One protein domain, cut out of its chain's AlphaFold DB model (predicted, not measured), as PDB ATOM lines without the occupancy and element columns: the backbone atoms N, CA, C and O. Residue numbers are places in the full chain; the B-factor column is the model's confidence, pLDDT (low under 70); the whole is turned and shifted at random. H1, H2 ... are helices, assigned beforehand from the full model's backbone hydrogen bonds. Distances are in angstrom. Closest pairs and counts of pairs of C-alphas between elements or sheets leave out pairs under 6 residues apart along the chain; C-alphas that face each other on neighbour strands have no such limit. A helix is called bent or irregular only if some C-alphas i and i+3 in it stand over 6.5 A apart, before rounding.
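What this domain is: This is residues 4 to 87 of the 100 residues of the protein "Hypothetical protein" of Haptolina brevifila (UniProt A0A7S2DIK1). A long helical hairpin makes a narrow rod: the long helix H3 forms one side, and H1 and H2, one after the other, run back along the other side. The short helix H4 lies near the end of H3 that is far from the turn between H2 and H3, and from H4 a tail leads sideways out to the tiny H5, which touches no helix. The printed part has 84 residues with five named helices, in the order H1, H2, H3, H4, H5, and no named strand; the class is all helix. The whole is only just loose, close to extended, with a radius of gyration of the C-alphas of 17.7 A, and its C-alphas span 54 by 26 by 20 A.

How they stand to each other: The longest helix is H3, residues 33 to 60. H2, residues 17 to 27, touches it along residues 33 to 44 alone; the closest C-alphas, those of Thr 17 and Pro 40, are 5.0 A apart. H2 and H3 run opposite ways at a shallow tilt of 7 degrees and form a helical hairpin. H1, residues 4 to 13, touches H3 along residues 47 to 58 alone, the closest C-alphas being those of Ile 10 and Ile 51 at 6.8 A. H1 and H3 also run opposite ways, at a shallow tilt of 16 degrees. H1 and H2 are apart. H4, residues 72 to 77, and H3 are near each other, with 6 pairs of C-alphas within 10 A. H5, residues 84 to 87, is apart from H1, H2, H3 and H4. Every O i to N i+4 pair is within hydrogen-bond range in H2 and H4, against 5 of 6 in H1 and 21 of 24 in H3, while H5 is too short for such a pair.

Where its parts are: H3 measures 41.1 A from its first to its last C-alpha; C-alpha 33 is at (-26.261, 76.134, 63.774), and C-alpha 60 is at (-29.725, 45.674, 91.196). It is neither bent nor irregular, but only just: C-alphas 49 and 52 are 6.1 A apart. H2 measures 15.2 A and H1 14.6 A. H1 begins with C-alpha 4 at (-43.557, 52.675, 87.861). H4 measures 8.7 A and H5 5.4 A.

The domain as a whole: The two C-alphas farthest apart, those of Ala 31 and Val 85, are 56.5 A apart. The printed part has no cut. The links H1 to H2 and H2 to H3 are tight, H4 to H5 is short, and H3 to H4, with 11 residues, is long. The mean pLDDT of the printed part is 93.5, and residues 84 to 87 are under 70.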
ATOM      1  N   GLU A   4     -42.980  51.561  88.621       94.06
ATOM      2  CA  GLU A   4     -43.557  52.675  87.861       94.06
ATOM      3  C   GLU A   4     -42.776  53.976  88.070       94.06
ATOM      4  O   GLU A   4     -42.606  54.745  87.131       94.06
ATOM      5  N   ALA A   5     -42.249  54.220  89.273       95.62
ATOM      6  CA  ALA A   5     -41.459  55.418  89.543       95.62
ATOM      7  C   ALA A   5     -40.129  55.412  88.774       95.62
ATOM      8  O   ALA A   5     -39.674  56.461  88.325       95.62
ATOM      9  N   VAL A   6     -39.518  54.233  88.593       96.00
ATOM     10  CA  VAL A   6     -38.309  54.079  87.768       96.00
ATOM     11  C   VAL A   6     -38.629  54.368  86.301       96.00
ATOM     12  O   VAL A   6     -37.857  55.065  85.647       96.00
ATOM     13  N   ALA A   7     -39.777  53.895  85.804       95.62
ATOM     14  CA  ALA A   7     -40.230  54.180  84.444       95.62
ATOM     15  C   ALA A   7     -40.448  55.685  84.223       95.62
ATOM     16  O   ALA A   7     -39.843  56.257  83.322       95.62
ATOM     17  N   VAL A   8     -41.209  56.347  85.102       96.44
ATOM     18  CA  VAL A   8     -41.462  57.797  85.020       96.44
ATOM     19  C   VAL A   8     -40.162  58.601  85.085       96.44
ATOM     20  O   VAL A   8     -39.989  59.557  84.333       96.44
ATOM     21  N   ALA A   9     -39.223  58.212  85.953       96.44
ATOM     22  CA  ALA A   9     -37.931  58.886  86.046       96.44
ATOM     23  C   ALA A   9     -37.151  58.835  84.721       96.44
ATOM     24  O   ALA A   9     -36.576  59.847  84.327       96.44
ATOM     25  N   ILE A  10     -37.157  57.687  84.029       96.62
ATOM     26  CA  ILE A  10     -36.517  57.525  82.715       96.62
ATOM     27  C   ILE A  10     -37.282  58.310  81.645       96.62
ATOM     28  O   ILE A  10     -36.664  59.031  80.873       96.62
ATOM     29  N   GLU A  11     -38.611  58.223  81.611       96.38
ATOM     30  CA  GLU A  11     -39.443  58.934  80.630       96.38
ATOM     31  C   GLU A  11     -39.299  60.460  80.723       96.38
ATOM     32  O   GLU A  11     -39.319  61.147  79.706       96.38
ATOM     33  N   CYS A  12     -39.106  61.006  81.927       95.75
ATOM     34  CA  CYS A  12     -38.882  62.439  82.101       95.75
ATOM     35  C   CYS A  12     -37.539  62.921  81.535       95.75
ATOM     36  O   CYS A  12     -37.438  64.083  81.139       95.75
ATOM     37  N   CYS A  13     -36.500  62.081  81.520       95.81
ATOM     38  CA  CYS A  13     -35.152  62.495  81.123       95.81
ATOM     39  C   CYS A  13     -34.690  61.921  79.780       95.81
ATOM     40  O   CYS A  13     -33.761  62.466  79.191       95.81
ATOM     41  N   TYR A  14     -35.339  60.886  79.258       97.56
ATOM     42  CA  TYR A  14     -35.084  60.384  77.916       97.56
ATOM     43  C   TYR A  14     -35.783  61.271  76.890       97.56
ATOM     44  O   TYR A  14     -37.011  61.345  76.855       97.56
ATOM     45  N   GLN A  15     -35.007  61.972  76.067       97.06
ATOM     46  CA  GLN A  15     -35.541  62.946  75.119       97.06
ATOM     47  C   GLN A  15     -35.289  62.487  73.685       97.06
ATOM     48  O   GLN A  15     -34.337  61.776  73.386       97.06
ATOM     49  N   ASN A  16     -36.122  62.932  72.742       96.50
ATOM     50  CA  ASN A  16     -35.842  62.694  71.327       96.50
ATOM     51  C   ASN A  16     -34.803  63.704  70.815       96.50
ATOM     52  O   ASN A  16     -35.132  64.733  70.216       96.50
ATOM     53  N   THR A  17     -33.531  63.397  71.050       97.25
ATOM     54  CA  THR A  17     -32.388  64.228  70.652       97.25
ATOM     55  C   THR A  17     -32.225  64.339  69.134       97.25
ATOM     56  O   THR A  17     -31.783  65.377  68.642       97.25
ATOM     57  N   GLY A  18     -32.674  63.341  68.364       96.81
ATOM     58  CA  GLY A  18     -32.671  63.379  66.896       96.81
ATOM     59  C   GLY A  18     -33.598  64.452  66.314       96.81
ATOM     60  O   GLY A  18     -33.221  65.161  65.375       96.81
ATOM     61  N   LEU A  19     -34.787  64.631  66.898       97.56
ATOM     62  CA  LEU A  19     -35.676  65.738  66.533       97.56
ATOM     63  C   LEU A  19     -35.068  67.088  66.916       97.56
ATOM     64  O   LEU A  19     -35.084  68.008  66.099       97.56
ATOM     65  N   GLY A  20     -34.475  67.189  68.110       97.06
ATOM     66  CA  GLY A  20     -33.766  68.396  68.543       97.06
ATOM     67  C   GLY A  20     -32.657  68.800  67.566       97.06
ATOM     68  O   GLY A  20     -32.590  69.953  67.141       97.06
ATOM     69  N   LEU A  21     -31.841  67.836  67.133       98.00
ATOM     70  CA  LEU A  21     -30.784  68.055  66.145       98.00
ATOM     71  C   LEU A  21     -31.347  68.464  64.778       98.00
ATOM     72  O   LEU A  21     -30.842  69.397  64.160       98.00
ATOM     73  N   THR A  22     -32.411  67.804  64.316       98.19
ATOM     74  CA  THR A  22     -33.050  68.126  63.030       98.19
ATOM     75  C   THR A  22     -33.566  69.566  63.006       98.19
ATOM     76  O   THR A  22     -33.376  70.279  62.020       98.19
ATOM     77  N   ILE A  23     -34.180  70.023  64.100       97.38
ATOM     78  CA  ILE A  23     -34.644  71.409  64.235       97.38
ATOM     79  C   ILE A  23     -33.453  72.367  64.261       97.38
ATOM     80  O   ILE A  23     -33.465  73.357  63.534       97.38
ATOM     81  N   ALA A  24     -32.402  72.059  65.027       97.31
ATOM     82  CA  ALA A  24     -31.205  72.895  65.073       97.31
ATOM     83  C   ALA A  24     -30.586  73.086  63.677       97.31
ATOM     84  O   ALA A  24     -30.263  74.205  63.296       97.31
ATOM     85  N   LEU A  25     -30.486  72.018  62.885       97.75
ATOM     86  CA  LEU A  25     -29.910  72.066  61.538       97.75
ATOM     87  C   LEU A  25     -30.793  72.782  60.507       97.75
ATOM     88  O   LEU A  25     -30.268  73.330  59.542       97.75
ATOM     89  N   SER A  26     -32.117  72.749  60.673       97.44
ATOM     90  CA  SER A  26     -33.063  73.269  59.673       97.44
ATOM     91  C   SER A  26     -33.583  74.675  59.969       97.44
ATOM     92  O   SER A  26     -33.943  75.388  59.035       97.44
ATOM     93  N   ALA A  27     -33.638  75.073  61.241       96.69
ATOM     94  CA  ALA A  27     -34.266  76.321  61.668       96.69
ATOM     95  C   ALA A  27     -33.270  77.396  62.131       96.69
ATOM     96  O   ALA A  27     -33.658  78.559  62.240       96.69
ATOM     97  N   MET A  28     -32.017  77.037  62.433       95.69
ATOM     98  CA  MET A  28     -31.013  77.992  62.921       95.69
ATOM     99  C   MET A  28     -30.260  78.671  61.778       95.69
ATOM    100  O   MET A  28     -30.150  78.146  60.668       95.69
ATOM    101  N   SER A  29     -29.712  79.854  62.061       96.94
ATOM    102  CA  SER A  29     -28.848  80.567  61.122       96.94
ATOM    103  C   SER A  29     -27.520  79.822  60.925       96.94
ATOM    104  O   SER A  29     -27.082  79.068  61.794       96.94
ATOM    105  N   ALA A  30     -26.823  80.072  59.813       94.56
ATOM    106  CA  ALA A  30     -25.508  79.470  59.569       94.56
ATOM    107  C   ALA A  30     -24.449  79.864  60.620       94.56
ATOM    108  O   ALA A  30     -23.483  79.128  60.803       94.56
ATOM    109  N   ALA A  31     -24.623  81.002  61.301       96.62
ATOM    110  CA  ALA A  31     -23.731  81.427  62.376       96.62
ATOM    111  C   ALA A  31     -23.972  80.633  63.672       96.62
ATOM    112  O   ALA A  31     -23.016  80.327  64.378       96.62
ATOM    113  N   ASP A  32     -25.223  80.244  63.941       96.94
ATOM    114  CA  ASP A  32     -25.636  79.664  65.227       96.94
ATOM    115  C   ASP A  32     -25.817  78.139  65.173       96.94
ATOM    116  O   ASP A  32     -25.822  77.465  66.202       96.94
ATOM    117  N   VAL A  33     -25.959  77.562  63.973       97.38
ATOM    118  CA  VAL A  33     -26.261  76.134  63.774       97.38
ATOM    119  C   VAL A  33     -25.235  75.206  64.424       97.38
ATOM    120  O   VAL A  33     -25.600  74.151  64.942       97.38
ATOM    121  N   GLY A  34     -23.956  75.594  64.439       97.00
ATOM    122  CA  GLY A  34     -22.890  74.812  65.067       97.00
ATOM    123  C   GLY A  34     -23.089  74.676  66.577       97.00
ATOM    124  O   GLY A  34     -23.070  73.570  67.111       97.00
ATOM    125  N   GLU A  35     -23.343  75.793  67.255       97.06
ATOM    126  CA  GLU A  35     -23.582  75.815  68.700       97.06
ATOM    127  C   GLU A  35     -24.921  75.153  69.054       97.06
ATOM    128  O   GLU A  35     -24.982  74.281  69.924       97.06
ATOM    129  N   ALA A  36     -25.982  75.481  68.313       97.56
ATOM    130  CA  ALA A  36     -27.320  74.954  68.550       97.56
ATOM    131  C   ALA A  36     -27.415  73.436  68.334       97.56
ATOM    132  O   ALA A  36     -28.090  72.751  69.101       97.56
ATOM    133  N   SER A  37     -26.731  72.886  67.324       97.94
ATOM    134  CA  SER A  37     -26.685  71.435  67.082       97.94
ATOM    135  C   SER A  37     -25.852  70.682  68.125       97.94
ATOM    136  O   SER A  37     -26.119  69.508  68.393       97.94
ATOM    137  N   GLY A  38     -24.893  71.355  68.767       97.81
ATOM    138  CA  GLY A  38     -24.091  70.788  69.847       97.81
ATOM    139  C   GLY A  38     -24.917  70.398  71.076       97.81
ATOM    140  O   GLY A  38     -24.623  69.384  71.705       97.81
ATOM    141  N   VAL A  39     -25.986  71.139  71.386       97.38
ATOM    142  CA  VAL A  39     -26.858  70.880  72.547       97.38
ATOM    143  C   VAL A  39     -27.526  69.492  72.499       97.38
ATOM    144  O   VAL A  39     -27.289  68.700  73.416       97.38
ATOM    145  N   PRO A  40     -28.324  69.136  71.469       97.81
ATOM    146  CA  PRO A  40     -28.945  67.816  71.387       97.81
ATOM    147  C   PRO A  40     -27.917  66.690  71.225       97.81
ATOM    148  O   PRO A  40     -28.140  65.603  71.752       97.81
ATOM    149  N   LEU A  41     -26.781  66.937  70.559       98.00
ATOM    150  CA  LEU A  41     -25.699  65.952  70.443       98.00
ATOM    151  C   LEU A  41     -25.076  65.630  71.803       98.00
ATOM    152  O   LEU A  41     -24.914  64.462  72.151       98.00
ATOM    153  N   PHE A  42     -24.754  66.659  72.588       98.06
ATOM    154  CA  PHE A  42     -24.203  66.483  73.924       98.06
ATOM    155  C   PHE A  42     -25.203  65.785  74.847       98.06
ATOM    156  O   PHE A  42     -24.847  64.805  75.500       98.06
ATOM    157  N   TYR A  43     -26.463  66.231  74.854       98.06
ATOM    158  CA  TYR A  43     -27.509  65.586  75.649       98.06
ATOM    159  C   TYR A  43     -27.693  64.112  75.262       98.06
ATOM    160  O   TYR A  43     -27.759  63.260  76.143       98.06
ATOM    161  N   GLY A  44     -27.682  63.796  73.962       97.94
ATOM    162  CA  GLY A  44     -27.784  62.426  73.451       97.94
ATOM    163  C   GLY A  44     -26.657  61.513  73.940       97.94
ATOM    164  O   GLY A  44     -26.887  60.363  74.303       97.94
ATOM    165  N   ILE A  45     -25.430  62.030  74.031       98.00
ATOM    166  CA  ILE A  45     -24.308  61.279  74.616       98.00
ATOM    167  C   ILE A  45     -24.551  61.032  76.110       98.00
ATOM    168  O   ILE A  45     -24.331  59.923  76.596       98.00
ATOM    169  N   ILE A  46     -25.013  62.046  76.843       98.12
ATOM    170  CA  ILE A  46     -25.263  61.934  78.282       98.12
ATOM    171  C   ILE A  46     -26.395  60.946  78.579       98.12
ATOM    172  O   ILE A  46     -26.226  60.103  79.457       98.12
ATOM    173  N   GLU A  47     -27.514  60.984  77.853       97.38
ATOM    174  CA  GLU A  47     -28.636  60.070  78.105       97.38
ATOM    175  C   GLU A  47     -28.261  58.603  77.822       97.38
ATOM    176  O   GLU A  47     -28.602  57.729  78.619       97.38
ATOM    177  N   ILE A  48     -27.453  58.336  76.783       96.69
ATOM    178  CA  ILE A  48     -26.919  56.997  76.471       96.69
ATOM    179  C   ILE A  48     -26.032  56.447  77.599       96.69
ATOM    180  O   ILE A  48     -25.955  55.235  77.783       96.69
ATOM    181  N   LEU A  49     -25.358  57.305  78.368       97.44
ATOM    182  CA  LEU A  49     -24.494  56.875  79.472       97.44
ATOM    183  C   LEU A  49     -25.249  56.790  80.803       97.44
ATOM    184  O   LEU A  49     -25.127  55.807  81.536       97.44
ATOM    185  N   VAL A  50     -26.027  57.823  81.128       97.81
ATOM    186  CA  VAL A  50     -26.650  57.991  82.446       97.81
ATOM    187  C   VAL A  50     -27.868  57.089  82.611       97.81
ATOM    188  O   VAL A  50     -28.019  56.479  83.671       97.81
ATOM    189  N   ILE A  51     -28.719  56.958  81.588       97.44
ATOM    190  CA  ILE A  51     -29.961  56.181  81.702       97.44
ATOM    191  C   ILE A  51     -29.673  54.687  81.893       97.44
ATOM    192  O   ILE A  51     -30.215  54.118  82.843       97.44
ATOM    193  N   PRO A  52     -28.801  54.027  81.100       95.75
ATOM    194  CA  PRO A  52     -28.485  52.617  81.330       95.75
ATOM    195  C   PRO A  52     -27.821  52.372  82.685       95.75
ATOM    196  O   PRO A  52     -28.139  51.387  83.350       95.75
ATOM    197  N   LEU A  53     -26.944  53.280  83.133       96.56
ATOM    198  CA  LEU A  53     -26.326  53.188  84.454       96.56
ATOM    199  C   LEU A  53     -27.386  53.260  85.562       96.56
ATOM    200  O   LEU A  53     -27.406  52.406  86.450       96.56
ATOM    201  N   PHE A  54     -28.291  54.239  85.492       96.69
ATOM    202  CA  PHE A  54     -29.414  54.359  86.418       96.69
ATOM    203  C   PHE A  54     -30.311  53.117  86.393       96.69
ATOM    204  O   PHE A  54     -30.616  52.574  87.453       96.69
ATOM    205  N   ALA A  55     -30.679  52.621  85.209       95.31
ATOM    206  CA  ALA A  55     -31.532  51.448  85.051       95.31
ATOM    207  C   ALA A  55     -30.898  50.180  85.649       95.31
ATOM    208  O   ALA A  55     -31.565  49.443  86.376       95.31
ATOM    209  N   ILE A  56     -29.598  49.952  85.422       95.00
ATOM    210  CA  ILE A  56     -28.868  48.822  86.014       95.00
ATOM    211  C   ILE A  56     -28.812  48.953  87.540       95.00
ATOM    212  O   ILE A  56     -29.037  47.966  88.241       95.00
ATOM    213  N   MET A  57     -28.538  50.150  88.072       95.06
ATOM    214  CA  MET A  57     -28.534  50.376  89.522       95.06
ATOM    215  C   MET A  57     -29.916  50.130  90.130       95.06
ATOM    216  O   MET A  57     -30.015  49.382  91.101       95.06
ATOM    217  N   ALA A  58     -30.970  50.699  89.539       95.12
ATOM    218  CA  ALA A  58     -32.353  50.529  89.978       95.12
ATOM    219  C   ALA A  58     -32.783  49.053  89.959       95.12
ATOM    220  O   ALA A  58     -33.434  48.584  90.894       95.12
ATOM    221  N   TRP A  59     -32.365  48.293  88.945       94.56
ATOM    222  CA  TRP A  59     -32.597  46.853  88.886       94.56
ATOM    223  C   TRP A  59     -31.848  46.093  89.990       94.56
ATOM    224  O   TRP A  59     -32.453  45.307  90.720       94.56
ATOM    225  N   ARG A  60     -30.551  46.363  90.187       93.94
ATOM    226  CA  ARG A  60     -29.725  45.674  91.196       93.94
ATOM    227  C   ARG A  60     -30.194  45.880  92.634       93.94
ATOM    228  O   ARG A  60     -29.979  45.001  93.462       93.94
ATOM    229  N   ILE A  61     -30.838  47.005  92.931       94.31
ATOM    230  CA  ILE A  61     -31.421  47.294  94.253       94.31
ATOM    231  C   ILE A  61     -32.893  46.862  94.373       94.31
ATOM    232  O   ILE A  61     -33.532  47.144  95.385       94.31
ATOM    233  N   GLY A  62     -33.435  46.177  93.358       92.94
ATOM    234  CA  GLY A  62     -34.781  45.605  93.379       92.94
ATOM    235  C   GLY A  62     -35.905  46.629  93.216       92.94
ATOM    236  O   GLY A  62     -36.992  46.426  93.745       92.94
ATOM    237  N   TRP A  63     -35.660  47.750  92.531       94.62
ATOM    238  CA  TRP A  63     -36.691  48.768  92.258       94.62
ATOM    239  C   TRP A  63     -37.429  48.541  90.938       94.62
ATOM    240  O   TRP A  63     -38.303  49.325  90.590       94.62
ATOM    241  N   THR A  64     -37.091  47.486  90.200       94.25
ATOM    242  CA  THR A  64     -37.753  47.078  88.956       94.25
ATOM    243  C   THR A  64     -38.508  45.765  89.148       94.25
ATOM    244  O   THR A  64     -38.278  45.058  90.124       94.25
ATOM    245  N   TYR A  65     -39.337  45.382  88.176       92.69
ATOM    246  CA  TYR A  65     -39.988  44.067  88.169       92.69
ATOM    247  C   TYR A  65     -39.023  42.886  87.965       92.69
ATOM    248  O   TYR A  65     -39.320  41.772  88.391       92.69
ATOM    249  N   ALA A  66     -37.868  43.113  87.332       92.69
ATOM    250  CA  ALA A  66     -36.862  42.076  87.129       92.69
ATOM    251  C   ALA A  66     -36.151  41.705  88.454       92.69
ATOM    252  O   ALA A  66     -35.715  42.606  89.179       92.69
ATOM    253  N   PRO A  67     -35.980  40.406  88.772       92.31
ATOM    254  CA  PRO A  67     -35.219  39.936  89.929       92.31
ATOM    255  C   PRO A  67     -33.763  40.430  89.948       92.31
ATOM    256  O   PRO A  67     -33.027  40.264  88.979       92.31
ATOM    257  N   ALA A  68     -33.292  40.963  91.081       92.56
ATOM    258  CA  ALA A  68     -31.920  41.485  91.222       92.56
ATOM    259  C   ALA A  68     -30.806  40.411  91.133       92.56
ATOM    260  O   ALA A  68     -29.625  40.737  90.964       92.56
ATOM    261  N   SER A  69     -31.173  39.132  91.278       90.44
ATOM    262  CA  SER A  69     -30.273  37.974  91.228       90.44
ATOM    263  C   SER A  69     -30.017  37.445  89.815       90.44
ATOM    264  O   SER A  69     -29.186  36.555  89.647       90.44
ATOM    265  N   GLU A  70     -30.738  37.935  88.807       91.75
ATOM    266  CA  GLU A  70     -30.587  37.471  87.429       91.75
ATOM    267  C   GLU A  70     -29.319  38.007  86.754       91.75
ATOM    268  O   GLU A  70     -28.699  38.981  87.182       91.75
ATOM    269  N   ASN A  71     -28.924  37.357  85.660       91.81
ATOM    270  CA  ASN A  71     -27.832  37.843  84.821       91.81
ATOM    271  C   ASN A  71     -28.291  39.064  84.019       91.81
ATOM    272  O   ASN A  71     -29.408  39.071  83.512       91.81
ATOM    273  N   VAL A  72     -27.410  40.053  83.817       89.25
ATOM    274  CA  VAL A  72     -27.750  41.322  83.134       89.25
ATOM    275  C   VAL A  72     -28.372  41.075  81.758       89.25
ATOM    276  O   VAL A  72     -29.406  41.647  81.440       89.25
ATOM    277  N   CYS A  73     -27.797  40.172  80.959       89.44
ATOM    278  CA  CYS A  73     -28.336  39.849  79.637       89.44
ATOM    279  C   CYS A  73     -29.728  39.206  79.703       89.44
ATOM    280  O   CYS A  73     -30.553  39.457  78.834       89.44
ATOM    281  N   VAL A  74     -29.993  38.386  80.726       91.12
ATOM    282  CA  VAL A  74     -31.302  37.746  80.916       91.12
ATOM    283  C   VAL A  74     -32.324  38.787  81.362       91.12
ATOM    284  O   VAL A  74     -33.386  38.874  80.762       91.12
ATOM    285  N   ALA A  75     -31.961  39.647  82.314       91.38
ATOM    286  CA  ALA A  75     -32.819  40.729  82.781       91.38
ATOM    287  C   ALA A  75     -33.168  41.742  81.674       91.38
ATOM    288  O   ALA A  75     -34.273  42.276  81.667       91.38
ATOM    289  N   LEU A  76     -32.256  41.990  80.724       88.81
ATOM    290  CA  LEU A  76     -32.497  42.875  79.576       88.81
ATOM    291  C   LEU A  76     -33.364  42.241  78.479       88.81
ATOM    292  O   LEU A  76     -34.069  42.960  77.777       88.81
ATOM    293  N   LEU A  77     -33.282  40.920  78.291       92.12
ATOM    294  CA  LEU A  77     -34.015  40.202  77.238       92.12
ATOM    295  C   LEU A  77     -35.349  39.614  77.723       92.12
ATOM    296  O   LEU A  77     -36.204  39.279  76.904       92.12
ATOM    297  N   GLY A  78     -35.517  39.442  79.033       89.88
ATOM    298  CA  GLY A  78     -36.714  38.888  79.651       89.88
ATOM    299  C   GLY A  78     -37.873  39.885  79.727       89.88
ATOM    300  O   GLY A  78     -37.688  41.099  79.702       89.88
ATOM    301  N   ASN A  79     -39.091  39.358  79.862       91.69
ATOM    302  CA  ASN A  79     -40.288  40.153  80.123       91.69
ATOM    303  C   ASN A  79     -40.788  39.897  81.550       91.69
ATOM    304  O   ASN A  79     -41.243  38.795  81.853       91.69
ATOM    305  N   TYR A  80     -40.739  40.926  82.394       90.50
ATOM    306  CA  TYR A  80     -41.140  40.864  83.808       90.50
ATOM    307  C   TYR A  80     -42.379  41.716  84.114       90.50
ATOM    308  O   TYR A  80     -42.759  41.854  85.272       90.50
ATOM    309  N   GLN A  81     -43.002  42.329  83.100       89.00
ATOM    310  CA  GLN A  81     -44.181  43.167  83.312       89.00
ATOM    311  C   GLN A  81     -45.396  42.334  83.755       89.00
ATOM    312  O   GLN A  81     -45.677  41.305  83.131       89.00
ATOM    313  N   PRO A  82     -46.157  42.786  84.771       86.00
ATOM    314  CA  PRO A  82     -47.411  42.146  85.157       86.00
ATOM    315  C   PRO A  82     -48.414  42.149  84.000       86.00
ATOM    316  O   PRO A  82     -48.602  43.171  83.330       86.00
ATOM    317  N   SER A  83     -49.091  41.022  83.777       80.56
ATOM    318  CA  SER A  83     -50.097  40.927  82.720       80.56
ATOM    319  C   SER A  83     -51.377  41.658  83.132       80.56
ATOM    320  O   SER A  83     -51.708  41.759  84.309       80.56
ATOM    321  N   ALA A  84     -52.152  42.151  82.159       68.44
ATOM    322  CA  ALA A  84     -53.440  42.805  82.434       68.44
ATOM    323  C   ALA A  84     -54.435  41.891  83.186       68.44
ATOM    324  O   ALA A  84     -55.305  42.388  83.896       68.44
ATOM    325  N   VAL A  85     -54.266  40.568  83.068       60.91
ATOM    326  CA  VAL A  85     -55.027  39.543  83.802       60.91
ATOM    327  C   VAL A  85     -54.771  39.606  85.311       60.91
ATOM    328  O   VAL A  85     -55.691  39.340  86.076       60.91
ATOM    329  N   ASP A  86     -53.583  40.038  85.745       59.56
ATOM    330  CA  ASP A  86     -53.198  40.116  87.161       59.56
ATOM    331  C   ASP A  86     -53.701  41.404  87.844       59.56
ATOM    332  O   ASP A  86     -53.643  41.534  89.063       59.56
ATOM    333  N   ARG A  87     -54.207  42.379  87.070       56.44
ATOM    334  CA  ARG A  87     -54.750  43.649  87.595       56.44
ATOM    335  C   ARG A  87     -56.244  43.588  87.920       56.44
ATOM    336  O   ARG A  87     -56.778  44.558  88.454       56.44
TER     337      ARG A  87